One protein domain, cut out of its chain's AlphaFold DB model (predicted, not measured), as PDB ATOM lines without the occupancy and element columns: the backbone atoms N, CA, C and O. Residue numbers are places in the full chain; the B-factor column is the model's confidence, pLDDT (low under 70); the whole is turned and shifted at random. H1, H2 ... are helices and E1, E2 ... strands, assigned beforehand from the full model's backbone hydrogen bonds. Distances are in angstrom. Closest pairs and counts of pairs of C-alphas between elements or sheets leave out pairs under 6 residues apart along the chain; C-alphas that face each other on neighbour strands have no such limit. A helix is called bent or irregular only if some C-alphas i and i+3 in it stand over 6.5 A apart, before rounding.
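Overview. This is residues 89 to 168 of the 252 residues of an uncharacterized protein of Pseudogymnoascus sp. VKM F-4246 (UniProt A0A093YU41). A long, narrow antiparallel hairpin, E2 and E3, makes the length of this domain, with the shorter strand E1 side by side with residues 100 to 105 of E2. Helix H2 packs on one face of this three-stranded sheet and H1 covers part of the other near the E1 end, while the loop of residues 111 to 123 lies at the far end of the hairpin. The printed part has 80 residues, with three named strands and then two named helices along the chain, E1 E2 E3 H1 H2; the sheet order is E1 - E2 - E3, antiparallel throughout, and the class is mixed, helices and strands. The whole is loose, with a radius of gyration of the C-alphas of 15.4 A, and elongated, spanning 45 by 26 by 17 A.

Along the chain. E1 is residues 91 to 96, 15.5 A long, with C-alpha 91 at (248.943, 293.053, 239.807). E2, residues 100 to 110, is 32.3 A long, and E3, residues 124 to 134, is 32.4 A long, ending with C-alpha 134 at (260.233, 295.702, 251.366). H1 is residues 138 to 147, 16.3 A; it is neither bent nor irregular, but only just: C-alphas 140 and 143 are 6.4 A apart. H2, residues 151 to 164, is 19.8 A long and ends with C-alpha 164 at (232.641, 285.081, 236.594).

Arrangement. The strands form a meander, each the antiparallel neighbour of the one before. E1 and E2 are a hairpin, with N 94 and O 102 within hydrogen-bond range at 2.8 A. E2 and E3 are a hairpin too, with N 103 and O 131 at 2.8 A and N 109 and O 125 at 2.8 A. The helices lie on opposite faces, giving three layers, helices on both faces of a sheet. H1 is on the sheet at a height of 9.3 A, over E2 and only just over E1, where 3 of its C-alphas fall; its closest C-alphas to E2 are Gly 138 and Gln 100, 7.0 A apart. H2 is on the sheet at a height of 8.3 A, over E2, and runs slantwise to the strands, at 35 degrees to E2 on the local plane; the C-alphas of Met 158 and Leu 106, its closest to E2, are 7.0 A apart. H1 and H2 are apart. In H2 every O i to N i+4 pair is within hydrogen-bond range; in H1 0 of 6 are, against 5 of 7 O i to N i+3 pairs.

Size, cuts and confidence. The C-alphas farthest apart are those of Ala 122 and Gln 137, 45.9 A. Residues 166 to 167 pair with residues 125 to 126 of E3, parallel. The link from E2 to E3 is long, with 13 residues; the others are tight. The printed part has no cut. Its mean pLDDT is 88.6, and residues 113 to 118 are under 70.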
ATOM      1  N   LYS A  89     251.696 289.612 236.239       94.31
ATOM      2  CA  LYS A  89     251.546 290.807 235.384       94.31
ATOM      3  C   LYS A  89     250.256 291.586 235.660       94.31
ATOM      4  O   LYS A  89     250.241 292.805 235.525       94.31
ATOM      5  N   TYR A  90     249.190 290.891 236.054       96.44
ATOM      6  CA  TYR A  90     247.917 291.493 236.461       96.44
ATOM      7  C   TYR A  90     247.914 291.751 237.972       96.44
ATOM      8  O   TYR A  90     247.144 291.155 238.722       96.44
ATOM      9  N   SER A  91     248.831 292.616 238.413       96.94
ATOM     10  CA  SER A  91     248.943 293.053 239.807       96.94
ATOM     11  C   SER A  91     248.666 294.546 239.921       96.94
ATOM     12  O   SER A  91     249.160 295.331 239.112       96.94
ATOM     13  N   ILE A  92     247.932 294.943 240.955       97.38
ATOM     14  CA  ILE A  92     247.829 296.341 241.381       97.38
ATOM     15  C   ILE A  92     248.989 296.616 242.335       97.38
ATOM     16  O   ILE A  92     249.193 295.856 243.282       97.38
ATOM     17  N   LEU A  93     249.752 297.680 242.072       96.44
ATOM     18  CA  LEU A  93     250.884 298.097 242.897       96.44
ATOM     19  C   LEU A  93     250.535 299.360 243.680       96.44
ATOM     20  O   LEU A  93     250.136 300.365 243.095       96.44
ATOM     21  N   GLU A  94     250.764 299.330 244.985       95.31
ATOM     22  CA  GLU A  94     250.668 300.485 245.871       95.31
ATOM     23  C   GLU A  94     252.035 300.738 246.516       95.31
ATOM     24  O   GLU A  94     252.560 299.910 247.264       95.31
ATOM     25  N   TYR A  95     252.634 301.884 246.197       92.88
ATOM     26  CA  TYR A  95     253.933 302.289 246.728       92.88
ATOM     27  C   TYR A  95     253.737 303.043 248.042       92.88
ATOM     28  O   TYR A  95     253.112 304.102 248.076       92.88
ATOM     29  N   VAL A  96     254.305 302.505 249.117       91.44
ATOM     30  CA  VAL A  96     254.215 303.065 250.468       91.44
ATOM     31  C   VAL A  96     255.572 303.684 250.839       91.44
ATOM     32  O   VAL A  96     256.621 303.148 250.454       91.44
ATOM     33  N   PRO A  97     255.608 304.810 251.583       88.38
ATOM     34  CA  PRO A  97     256.859 305.382 252.070       88.38
ATOM     35  C   PRO A  97     257.733 304.357 252.809       88.38
ATOM     36  O   PRO A  97     257.233 303.443 253.459       88.38
ATOM     37  N   GLY A  98     259.056 304.522 252.726       85.44
ATOM     38  CA  GLY A  98     260.010 303.616 253.384       85.44
ATOM     39  C   GLY A  98     260.474 302.428 252.535       85.44
ATOM     40  O   GLY A  98     260.988 301.456 253.083       85.44
ATOM     41  N   GLY A  99     260.318 302.499 251.207       87.69
ATOM     42  CA  GLY A  99     260.822 301.470 250.285       87.69
ATOM     43  C   GLY A  99     259.964 300.206 250.253       87.69
ATOM     44  O   GLY A  99     260.477 299.118 249.984       87.69
ATOM     45  N   GLN A 100     258.670 300.352 250.547       92.12
ATOM     46  CA  GLN A 100     257.706 299.263 250.584       92.12
ATOM     47  C   GLN A 100     256.749 299.345 249.390       92.12
ATOM     48  O   GLN A 100     256.301 300.424 249.006       92.12
ATOM     49  N   VAL A 101     256.399 298.190 248.831       94.75
ATOM     50  CA  VAL A 101     255.352 298.054 247.812       94.75
ATOM     51  C   VAL A 101     254.386 296.965 248.239       94.75
ATOM     52  O   VAL A 101     254.797 295.874 248.637       94.75
ATOM     53  N   ILE A 102     253.097 297.265 248.159       95.25
ATOM     54  CA  ILE A 102     252.026 296.286 248.306       95.25
ATOM     55  C   ILE A 102     251.582 295.896 246.897       95.25
ATOM     56  O   ILE A 102     251.319 296.757 246.062       95.25
ATOM     57  N   ALA A 103     251.545 294.597 246.626       95.75
ATOM     58  CA  ALA A 103     251.078 294.037 245.370       95.75
ATOM     59  C   ALA A 103     249.847 293.171 245.631       95.75
ATOM     60  O   ALA A 103     249.930 292.197 246.382       95.75
ATOM     61  N   SER A 104     248.731 293.495 244.988       96.31
ATOM     62  CA  SER A 104     247.493 292.715 245.066       96.31
ATOM     63  C   SER A 104     247.194 292.091 243.710       96.31
ATOM     64  O   SER A 104     247.242 292.778 242.690       96.31
ATOM     65  N   PHE A 105     246.904 290.793 243.688       95.69
ATOM     66  CA  PHE A 105     246.612 290.027 242.476       95.69
ATOM     67  C   PHE A 105     245.646 288.874 242.769       95.69
ATOM     68  O   PHE A 105     245.419 288.517 243.925       95.69
ATOM     69  N   LEU A 106     245.071 288.286 241.718       93.94
ATOM     70  CA  LEU A 106     244.221 287.101 241.826       93.94
ATOM     71  C   LEU A 106     244.963 285.869 241.303       93.94
ATOM     72  O   LEU A 106     245.610 285.924 240.256       93.94
ATOM     73  N   ILE A 107     244.835 284.749 242.011       89.62
ATOM     74  CA  ILE A 107     245.196 283.422 241.504       89.62
ATOM     75  C   ILE A 107     243.923 282.780 240.969       89.62
ATOM     76  O   ILE A 107     242.954 282.646 241.709       89.62
ATOM     77  N   VAL A 108     243.936 282.368 239.704       89.69
ATOM     78  CA  VAL A 108     242.813 281.683 239.056       89.69
ATOM     79  C   VAL A 108     243.144 280.204 238.901       89.69
ATOM     80  O   VAL A 108     244.230 279.851 238.436       89.69
ATOM     81  N   ARG A 109     242.206 279.338 239.283       85.38
ATOM     82  CA  ARG A 109     242.299 277.885 239.150       85.38
ATOM     83  C   ARG A 109     241.045 277.359 238.489       85.38
ATOM     84  O   ARG A 109     239.947 277.606 238.971       85.38
ATOM     85  N   LYS A 110     241.224 276.588 237.424       84.31
ATOM     86  CA  LYS A 110     240.109 275.868 236.822       84.31
ATOM     87  C   LYS A 110     239.794 274.641 237.651       84.31
ATOM     88  O   LYS A 110     240.706 273.845 237.893       84.31
ATOM     89  N   GLY A 111     238.541 274.463 238.050       77.81
ATOM     90  CA  GLY A 111     238.118 273.253 238.754       77.81
ATOM     91  C   GLY A 111     238.399 272.004 237.930       77.81
ATOM     92  O   GLY A 111     238.880 271.006 238.461       77.81
ATOM     93  N   SER A 112     238.238 272.091 236.606       74.69
ATOM     94  CA  SER A 112     238.528 270.997 235.671       74.69
ATOM     95  C   SER A 112     239.990 270.528 235.671       74.69
ATOM     96  O   SER A 112     240.286 269.462 235.140       74.69
ATOM     97  N   ALA A 113     240.915 271.335 236.200       69.56
ATOM     98  CA  ALA A 113     242.344 271.034 236.294       69.56
ATOM     99  C   ALA A 113     242.806 270.826 237.751       69.56
ATOM    100  O   ALA A 113     244.010 270.774 238.010       69.56
ATOM    101  N   GLY A 114     241.875 270.763 238.709       64.25
ATOM    102  CA  GLY A 114     242.176 270.584 240.124       64.25
ATOM    103  C   GLY A 114     242.742 269.195 240.417       64.25
ATOM    104  O   GLY A 114     242.058 268.188 240.264       64.25
ATOM    105  N   GLU A 115     243.992 269.141 240.872       57.53
ATOM    106  CA  GLU A 115     244.605 267.922 241.394       57.53
ATOM    107  C   GLU A 115     244.130 267.703 242.839       57.53
ATOM    108  O   GLU A 115     244.389 268.520 243.724       57.53
ATOM    109  N   GLY A 116     243.390 266.616 243.063       58.59
ATOM    110  CA  GLY A 116     242.746 266.296 244.338       58.59
ATOM    111  C   GLY A 116     241.283 266.725 244.332       58.59
ATOM    112  O   GLY A 116     240.996 267.918 244.354       58.59
ATOM    113  N   GLY A 117     240.372 265.744 244.299       60.44
ATOM    114  CA  GLY A 117     238.916 265.868 244.098       60.44
ATOM    115  C   GLY A 117     238.122 266.642 245.162       60.44
ATOM    116  O   GLY A 117     236.998 266.274 245.478       60.44
ATOM    117  N   HIS A 118     238.706 267.694 245.724       67.50
ATOM    118  CA  HIS A 118     238.096 268.656 246.633       67.50
ATOM    119  C   HIS A 118     237.469 269.858 245.907       67.50
ATOM    120  O   HIS A 118     236.735 270.613 246.534       67.50
ATOM    121  N   TYR A 119     237.751 270.051 244.614       71.88
ATOM    122  CA  TYR A 119     237.193 271.141 243.806       71.88
ATOM    123  C   TYR A 119     236.158 270.606 242.820       71.88
ATOM    124  O   TYR A 119     236.350 269.531 242.252       71.88
ATOM    125  N   ASP A 120     235.081 271.365 242.604       80.06
ATOM    126  CA  ASP A 120     234.081 271.040 241.590       80.06
ATOM    127  C   ASP A 120     234.689 271.255 240.192       80.06
ATOM    128  O   ASP A 120     235.069 272.386 239.872       80.06
ATOM    129  N   PRO A 121     234.779 270.219 239.337       83.69
ATOM    130  CA  PRO A 121     235.308 270.346 237.984       83.69
ATOM    131  C   PRO A 121     234.550 271.336 237.093       83.69
ATOM    132  O   PRO A 121     235.114 271.810 236.104       83.69
ATOM    133  N   ALA A 122     233.287 271.629 237.413       85.62
ATOM    134  CA  ALA A 122     232.434 272.537 236.652       85.62
ATOM    135  C   ALA A 122     232.612 274.015 237.036       85.62
ATOM    136  O   ALA A 122     232.100 274.886 236.331       85.62
ATOM    137  N   LEU A 123     233.317 274.308 238.133       85.44
ATOM    138  CA  LEU A 123     233.500 275.667 238.635       85.44
ATOM    139  C   LEU A 123     234.943 276.131 238.476       85.44
ATOM    140  O   LEU A 123     235.895 275.399 238.731       85.44
ATOM    141  N   ASP A 124     235.103 277.399 238.118       89.75
ATOM    142  CA  ASP A 124     236.390 278.079 238.188       89.75
ATOM    143  C   ASP A 124     236.486 278.854 239.501       89.75
ATOM    144  O   ASP A 124     235.512 279.456 239.968       89.75
ATOM    145  N   TYR A 125     237.678 278.836 240.092       89.75
ATOM    146  CA  TYR A 125     237.949 279.428 241.389       89.75
ATOM    147  C   TYR A 125     238.963 280.561 241.287       89.75
ATOM    148  O   TYR A 125     239.987 280.435 240.612       89.75
ATOM    149  N   TYR A 126     238.726 281.639 242.029       92.12
ATOM    150  CA  TYR A 126     239.697 282.713 242.206       92.12
ATOM    151  C   TYR A 126     240.081 282.885 243.677       92.12
ATOM    152  O   TYR A 126     239.258 282.734 244.580       92.12
ATOM    153  N   GLN A 127     241.337 283.246 243.928       90.94
ATOM    154  CA  GLN A 127     241.848 283.547 245.261       90.94
ATOM    155  C   GLN A 127     242.519 284.925 245.264       90.94
ATOM    156  O   GLN A 127     243.482 285.129 244.518       90.94
ATOM    157  N   PRO A 128     242.058 285.875 246.098       92.44
ATOM    158  CA  PRO A 128     242.733 287.153 246.258       92.44
ATOM    159  C   PRO A 128     243.996 286.991 247.104       92.44
ATOM    160  O   PRO A 128     243.954 286.460 248.217       92.44
ATOM    161  N   VAL A 129     245.117 287.486 246.587       91.69
ATOM    162  CA  VAL A 129     246.419 287.450 247.255       91.69
ATOM    163  C   VAL A 129     246.974 288.862 247.350       91.69
ATOM    164  O   VAL A 129     246.904 289.647 246.407       91.69
ATOM    165  N   THR A 130     247.534 289.187 248.512       93.00
ATOM    166  CA  THR A 130     248.271 290.431 248.733       93.00
ATOM    167  C   THR A 130     249.656 290.104 249.261       93.00
ATOM    168  O   THR A 130     249.803 289.373 250.239       93.00
ATOM    169  N   MET A 131     250.672 290.649 248.607       90.88
ATOM    170  CA  MET A 131     252.074 290.494 248.962       90.88
ATOM    171  C   MET A 131     252.655 291.851 249.347       90.88
ATOM    172  O   MET A 131     252.457 292.843 248.649       90.88
ATOM    173  N   ARG A 132     253.408 291.888 250.449       92.44
ATOM    174  CA  ARG A 132     254.132 293.081 250.895       92.44
ATOM    175  C   ARG A 132     255.621 292.890 250.661       92.44
ATOM    176  O   ARG A 132     256.243 292.037 251.288       92.44
ATOM    177  N   LEU A 133     256.180 293.701 249.776       90.94
ATOM    178  CA  LEU A 133     257.599 293.718 249.450       90.94
ATOM    179  C   LEU A 133     258.261 294.898 250.150       90.94
ATOM    180  O   LEU A 133     257.733 296.009 250.136       90.94
ATOM    181  N   TRP A 134     259.424 294.663 250.743       91.50
ATOM    182  CA  TRP A 134     260.233 295.702 251.366       91.50
ATOM    183  C   TRP A 134     261.670 295.602 250.875       91.50
ATOM    184  O   TRP A 134     262.210 294.503 250.740       91.50
ATOM    185  N   THR A 135     262.295 296.751 250.624       88.56
ATOM    186  CA  THR A 135     263.723 296.837 250.310       88.56
ATOM    187  C   THR A 135     264.341 298.020 251.043       88.56
ATOM    188  O   THR A 135     263.717 299.072 251.177       88.56
ATOM    189  N   GLY A 136     265.606 297.890 251.449       85.00
ATOM    190  CA  GLY A 136     266.369 299.030 251.971       85.00
ATOM    191  C   GLY A 136     266.642 300.108 250.912       85.00
ATOM    192  O   GLY A 136     266.904 301.258 251.249       85.00
ATOM    193  N   GLN A 137     266.559 299.755 249.624       79.00
ATOM    194  CA  GLN A 137     266.751 300.658 248.490       79.00
ATOM    195  C   GLN A 137     265.525 300.621 247.573       79.00
ATOM    196  O   GLN A 137     265.469 299.823 246.639       79.00
ATOM    197  N   GLY A 138     264.575 301.539 247.789       71.19
ATOM    198  CA  GLY A 138     263.283 301.555 247.081       71.19
ATOM    199  C   GLY A 138     263.365 301.482 245.549       71.19
ATOM    200  O   GLY A 138     262.493 300.884 244.928       71.19
ATOM    201  N   ARG A 139     264.459 301.971 244.942       79.69
ATOM    202  CA  ARG A 139     264.689 301.918 243.483       79.69
ATOM    203  C   ARG A 139     264.650 300.510 242.885       79.69
ATOM    204  O   ARG A 139     264.401 300.367 241.691       79.69
ATOM    205  N   GLN A 140     264.906 299.470 243.678       82.38
ATOM    206  CA  GLN A 140     264.849 298.086 243.197       82.38
ATOM    207  C   GLN A 140     263.414 297.684 242.800       82.38
ATOM    208  O   GLN A 140     263.222 296.944 241.830       82.38
ATOM    209  N   LEU A 141     262.404 298.238 243.481       88.38
ATOM    210  CA  LEU A 141     260.986 297.943 243.247       88.38
ATOM    211  C   LEU A 141     260.351 298.804 242.141       88.38
ATOM    212  O   LEU A 141     259.247 298.499 241.688       88.38
ATOM    213  N   ASP A 142     261.045 299.828 241.637       87.75
ATOM    214  CA  ASP A 142     260.569 300.655 240.511       87.75
ATOM    215  C   ASP A 142     260.420 299.834 239.219       87.75
ATOM    216  O   ASP A 142     259.651 300.175 238.318       87.75
ATOM    217  N   SER A 143     261.163 298.729 239.120       87.88
ATOM    218  CA  SER A 143     261.087 297.788 238.002       87.88
ATOM    219  C   SER A 143     259.730 297.078 237.914       87.88
ATOM    220  O   SER A 143     259.296 296.753 236.809       87.88
ATOM    221  N   LEU A 144     259.024 296.906 239.041       91.50
ATOM    222  CA  LEU A 144     257.721 296.236 239.088       91.50
ATOM    223  C   LEU A 144     256.676 296.982 238.256       91.50
ATOM    224  O   LEU A 144     255.954 296.359 237.481       91.50
ATOM    225  N   ALA A 145     256.661 298.316 238.328       90.94
ATOM    226  CA  ALA A 145     255.746 299.155 237.555       90.94
ATOM    227  C   ALA A 145     255.897 298.984 236.033       90.94
ATOM    228  O   ALA A 145     254.967 299.279 235.289       90.94
ATOM    229  N   ARG A 146     257.055 298.509 235.558       90.50
ATOM    230  CA  ARG A 146     257.318 298.298 234.126       90.50
ATOM    231  C   ARG A 146     256.848 296.939 233.619       90.50
ATOM    232  O   ARG A 146     256.675 296.782 232.417       90.50
ATOM    233  N   VAL A 147     256.676 295.962 234.512       92.62
ATOM    234  CA  VAL A 147     256.287 294.590 234.141       92.62
ATOM    235  C   VAL A 147     254.806 294.304 234.383       92.62
ATOM    236  O   VAL A 147     254.277 293.338 233.827       92.62
ATOM    237  N   VAL A 148     254.136 295.126 235.195       95.00
ATOM    238  CA  VAL A 148     252.689 295.033 235.412       95.00
ATOM    239  C   VAL A 148     251.907 295.757 234.325       95.00
ATOM    240  O   VAL A 148     252.386 296.691 233.681       95.00
ATOM    241  N   LYS A 149     250.670 295.312 234.131       96.00
ATOM    242  CA  LYS A 149     249.702 295.980 233.266       96.00
ATOM    243  C   LYS A 149     249.198 297.289 233.891       96.00
ATOM    244  O   LYS A 149     249.261 297.445 235.113       96.00
ATOM    245  N   PRO A 150     248.679 298.230 233.080       96.12
ATOM    246  CA  PRO A 150     248.046 299.443 233.584       96.12
ATOM    247  C   PRO A 150     246.954 299.136 234.614       96.12
ATOM    248  O   PRO A 150     246.126 298.254 234.409       96.12
ATOM    249  N   GLN A 151     246.916 299.904 235.703       95.81
ATOM    250  CA  GLN A 151     246.026 299.646 236.839       95.81
ATOM    251  C   GLN A 151     244.540 299.568 236.456       95.81
ATOM    252  O   GLN A 151     243.816 298.741 237.000       95.81
ATOM    253  N   GLU A 152     244.085 300.400 235.519       97.25
ATOM    254  CA  GLU A 152     242.701 300.383 235.029       97.25
ATOM    255  C   GLU A 152     242.358 299.075 234.293       97.25
ATOM    256  O   GLU A 152     241.289 298.508 234.503       97.25
ATOM    257  N   GLU A 153     243.283 298.552 233.478       97.50
ATOM    258  CA  GLU A 153     243.137 297.254 232.798       97.50
ATOM    259  C   GLU A 153     243.087 296.117 233.823       97.50
ATOM    260  O   GLU A 153     242.231 295.236 233.738       97.50
ATOM    261  N   VAL A 154     243.967 296.168 234.827       97.56
ATOM    262  CA  VAL A 154     244.021 295.158 235.890       97.56
ATOM    263  C   VAL A 154     242.737 295.149 236.714       97.56
ATOM    264  O   VAL A 154     242.224 294.071 236.987       97.56
ATOM    265  N   ARG A 155     242.195 296.316 237.081       97.38
ATOM    266  CA  ARG A 155     240.938 296.411 237.843       97.38
ATOM    267  C   ARG A 155     239.779 295.768 237.097       97.38
ATOM    268  O   ARG A 155     239.160 294.862 237.632       97.38
ATOM    269  N   ARG A 156     239.577 296.142 235.832       98.06
ATOM    270  CA  ARG A 156     238.528 295.543 234.989       98.06
ATOM    271  C   ARG A 156     238.691 294.033 234.855       98.06
ATOM    272  O   ARG A 156     237.706 293.305 234.883       98.06
ATOM    273  N   TRP A 157     239.931 293.562 234.711       97.44
ATOM    274  CA  TRP A 157     240.215 292.131 234.677       97.44
ATOM    275  C   TRP A 157     239.859 291.447 236.003       97.44
ATOM    276  O   TRP A 157     239.218 290.400 235.989       97.44
ATOM    277  N   MET A 158     240.241 292.037 237.139       97.38
ATOM    278  CA  MET A 158     239.915 291.503 238.463       97.38
ATOM    279  C   MET A 158     238.410 291.456 238.699       97.38
ATOM    280  O   MET A 158     237.917 290.429 239.152       97.38
ATOM    281  N   ASP A 159     237.696 292.528 238.365       97.50
ATOM    282  CA  ASP A 159     236.242 292.603 238.507       97.50
ATOM    283  C   ASP A 159     235.571 291.513 237.662       97.50
ATOM    284  O   ASP A 159     234.795 290.721 238.191       97.50
ATOM    285  N   GLY A 160     235.979 291.351 236.398       97.25
ATOM    286  CA  GLY A 160     235.458 290.288 235.534       97.25
ATOM    287  C   GLY A 160     235.751 288.870 236.045       97.25
ATOM    288  O   GLY A 160     234.914 287.977 235.913       97.25
ATOM    289  N   VAL A 161     236.912 288.643 236.667       95.88
ATOM    290  CA  VAL A 161     237.224 287.358 237.319       95.88
ATOM    291  C   VAL A 161     236.322 287.131 238.531       95.88
ATOM    292  O   VAL A 161     235.784 286.038 238.686       95.88
ATOM    293  N   MET A 162     236.146 288.142 239.381       94.94
ATOM    294  CA  MET A 162     235.324 288.036 240.590       94.94
ATOM    295  C   MET A 162     233.829 287.885 240.282       94.94
ATOM    296  O   MET A 162     233.121 287.248 241.055       94.94
ATOM    297  N   GLU A 163     233.355 288.437 239.165       96.44
ATOM    298  CA  GLU A 163     231.982 288.259 238.678       96.44
ATOM    299  C   GLU A 163     231.753 286.878 238.042       96.44
ATOM    300  O   GLU A 163     230.663 286.320 238.156       96.44
ATOM    301  N   GLY A 164     232.765 286.323 237.364       92.19
ATOM    302  CA  GLY A 164     232.641 285.081 236.594       92.19
ATOM    303  C   GLY A 164     233.042 283.798 237.324       92.19
ATOM    304  O   GLY A 164     232.761 282.709 236.827       92.19
ATOM    305  N   MET A 165     233.726 283.893 238.464       91.69
ATOM    306  CA  MET A 165     234.314 282.744 239.159       91.69
ATOM    307  C   MET A 165     233.895 282.693 240.624       91.69
ATOM    308  O   MET A 165     233.530 283.692 241.235       91.69
ATOM    309  N   THR A 166     233.993 281.508 241.221       90.44
ATOM    310  CA  THR A 166     233.712 281.323 242.647       90.44
ATOM    311  C   THR A 166     234.949 281.657 243.471       90.44
ATOM    312  O   THR A 166     236.071 281.304 243.116       90.44
ATOM    313  N   ARG A 167     234.784 282.318 244.617       89.81
ATOM    314  CA  ARG A 167     235.912 282.529 245.529       89.81
ATOM    315  C   ARG A 167     236.372 281.186 246.107       89.81
ATOM    316  O   ARG A 167     235.591 280.491 246.749       89.81
ATOM    317  N   GLY A 168     237.638 280.842 245.897       85.06
ATOM    318  CA  GLY A 168     238.264 279.648 246.462       85.06
ATOM    319  C   GLY A 168     238.573 279.791 247.954       85.06
ATOM    320  O   GLY A 168     238.752 280.900 248.470       85.06
TER     321      GLY A 168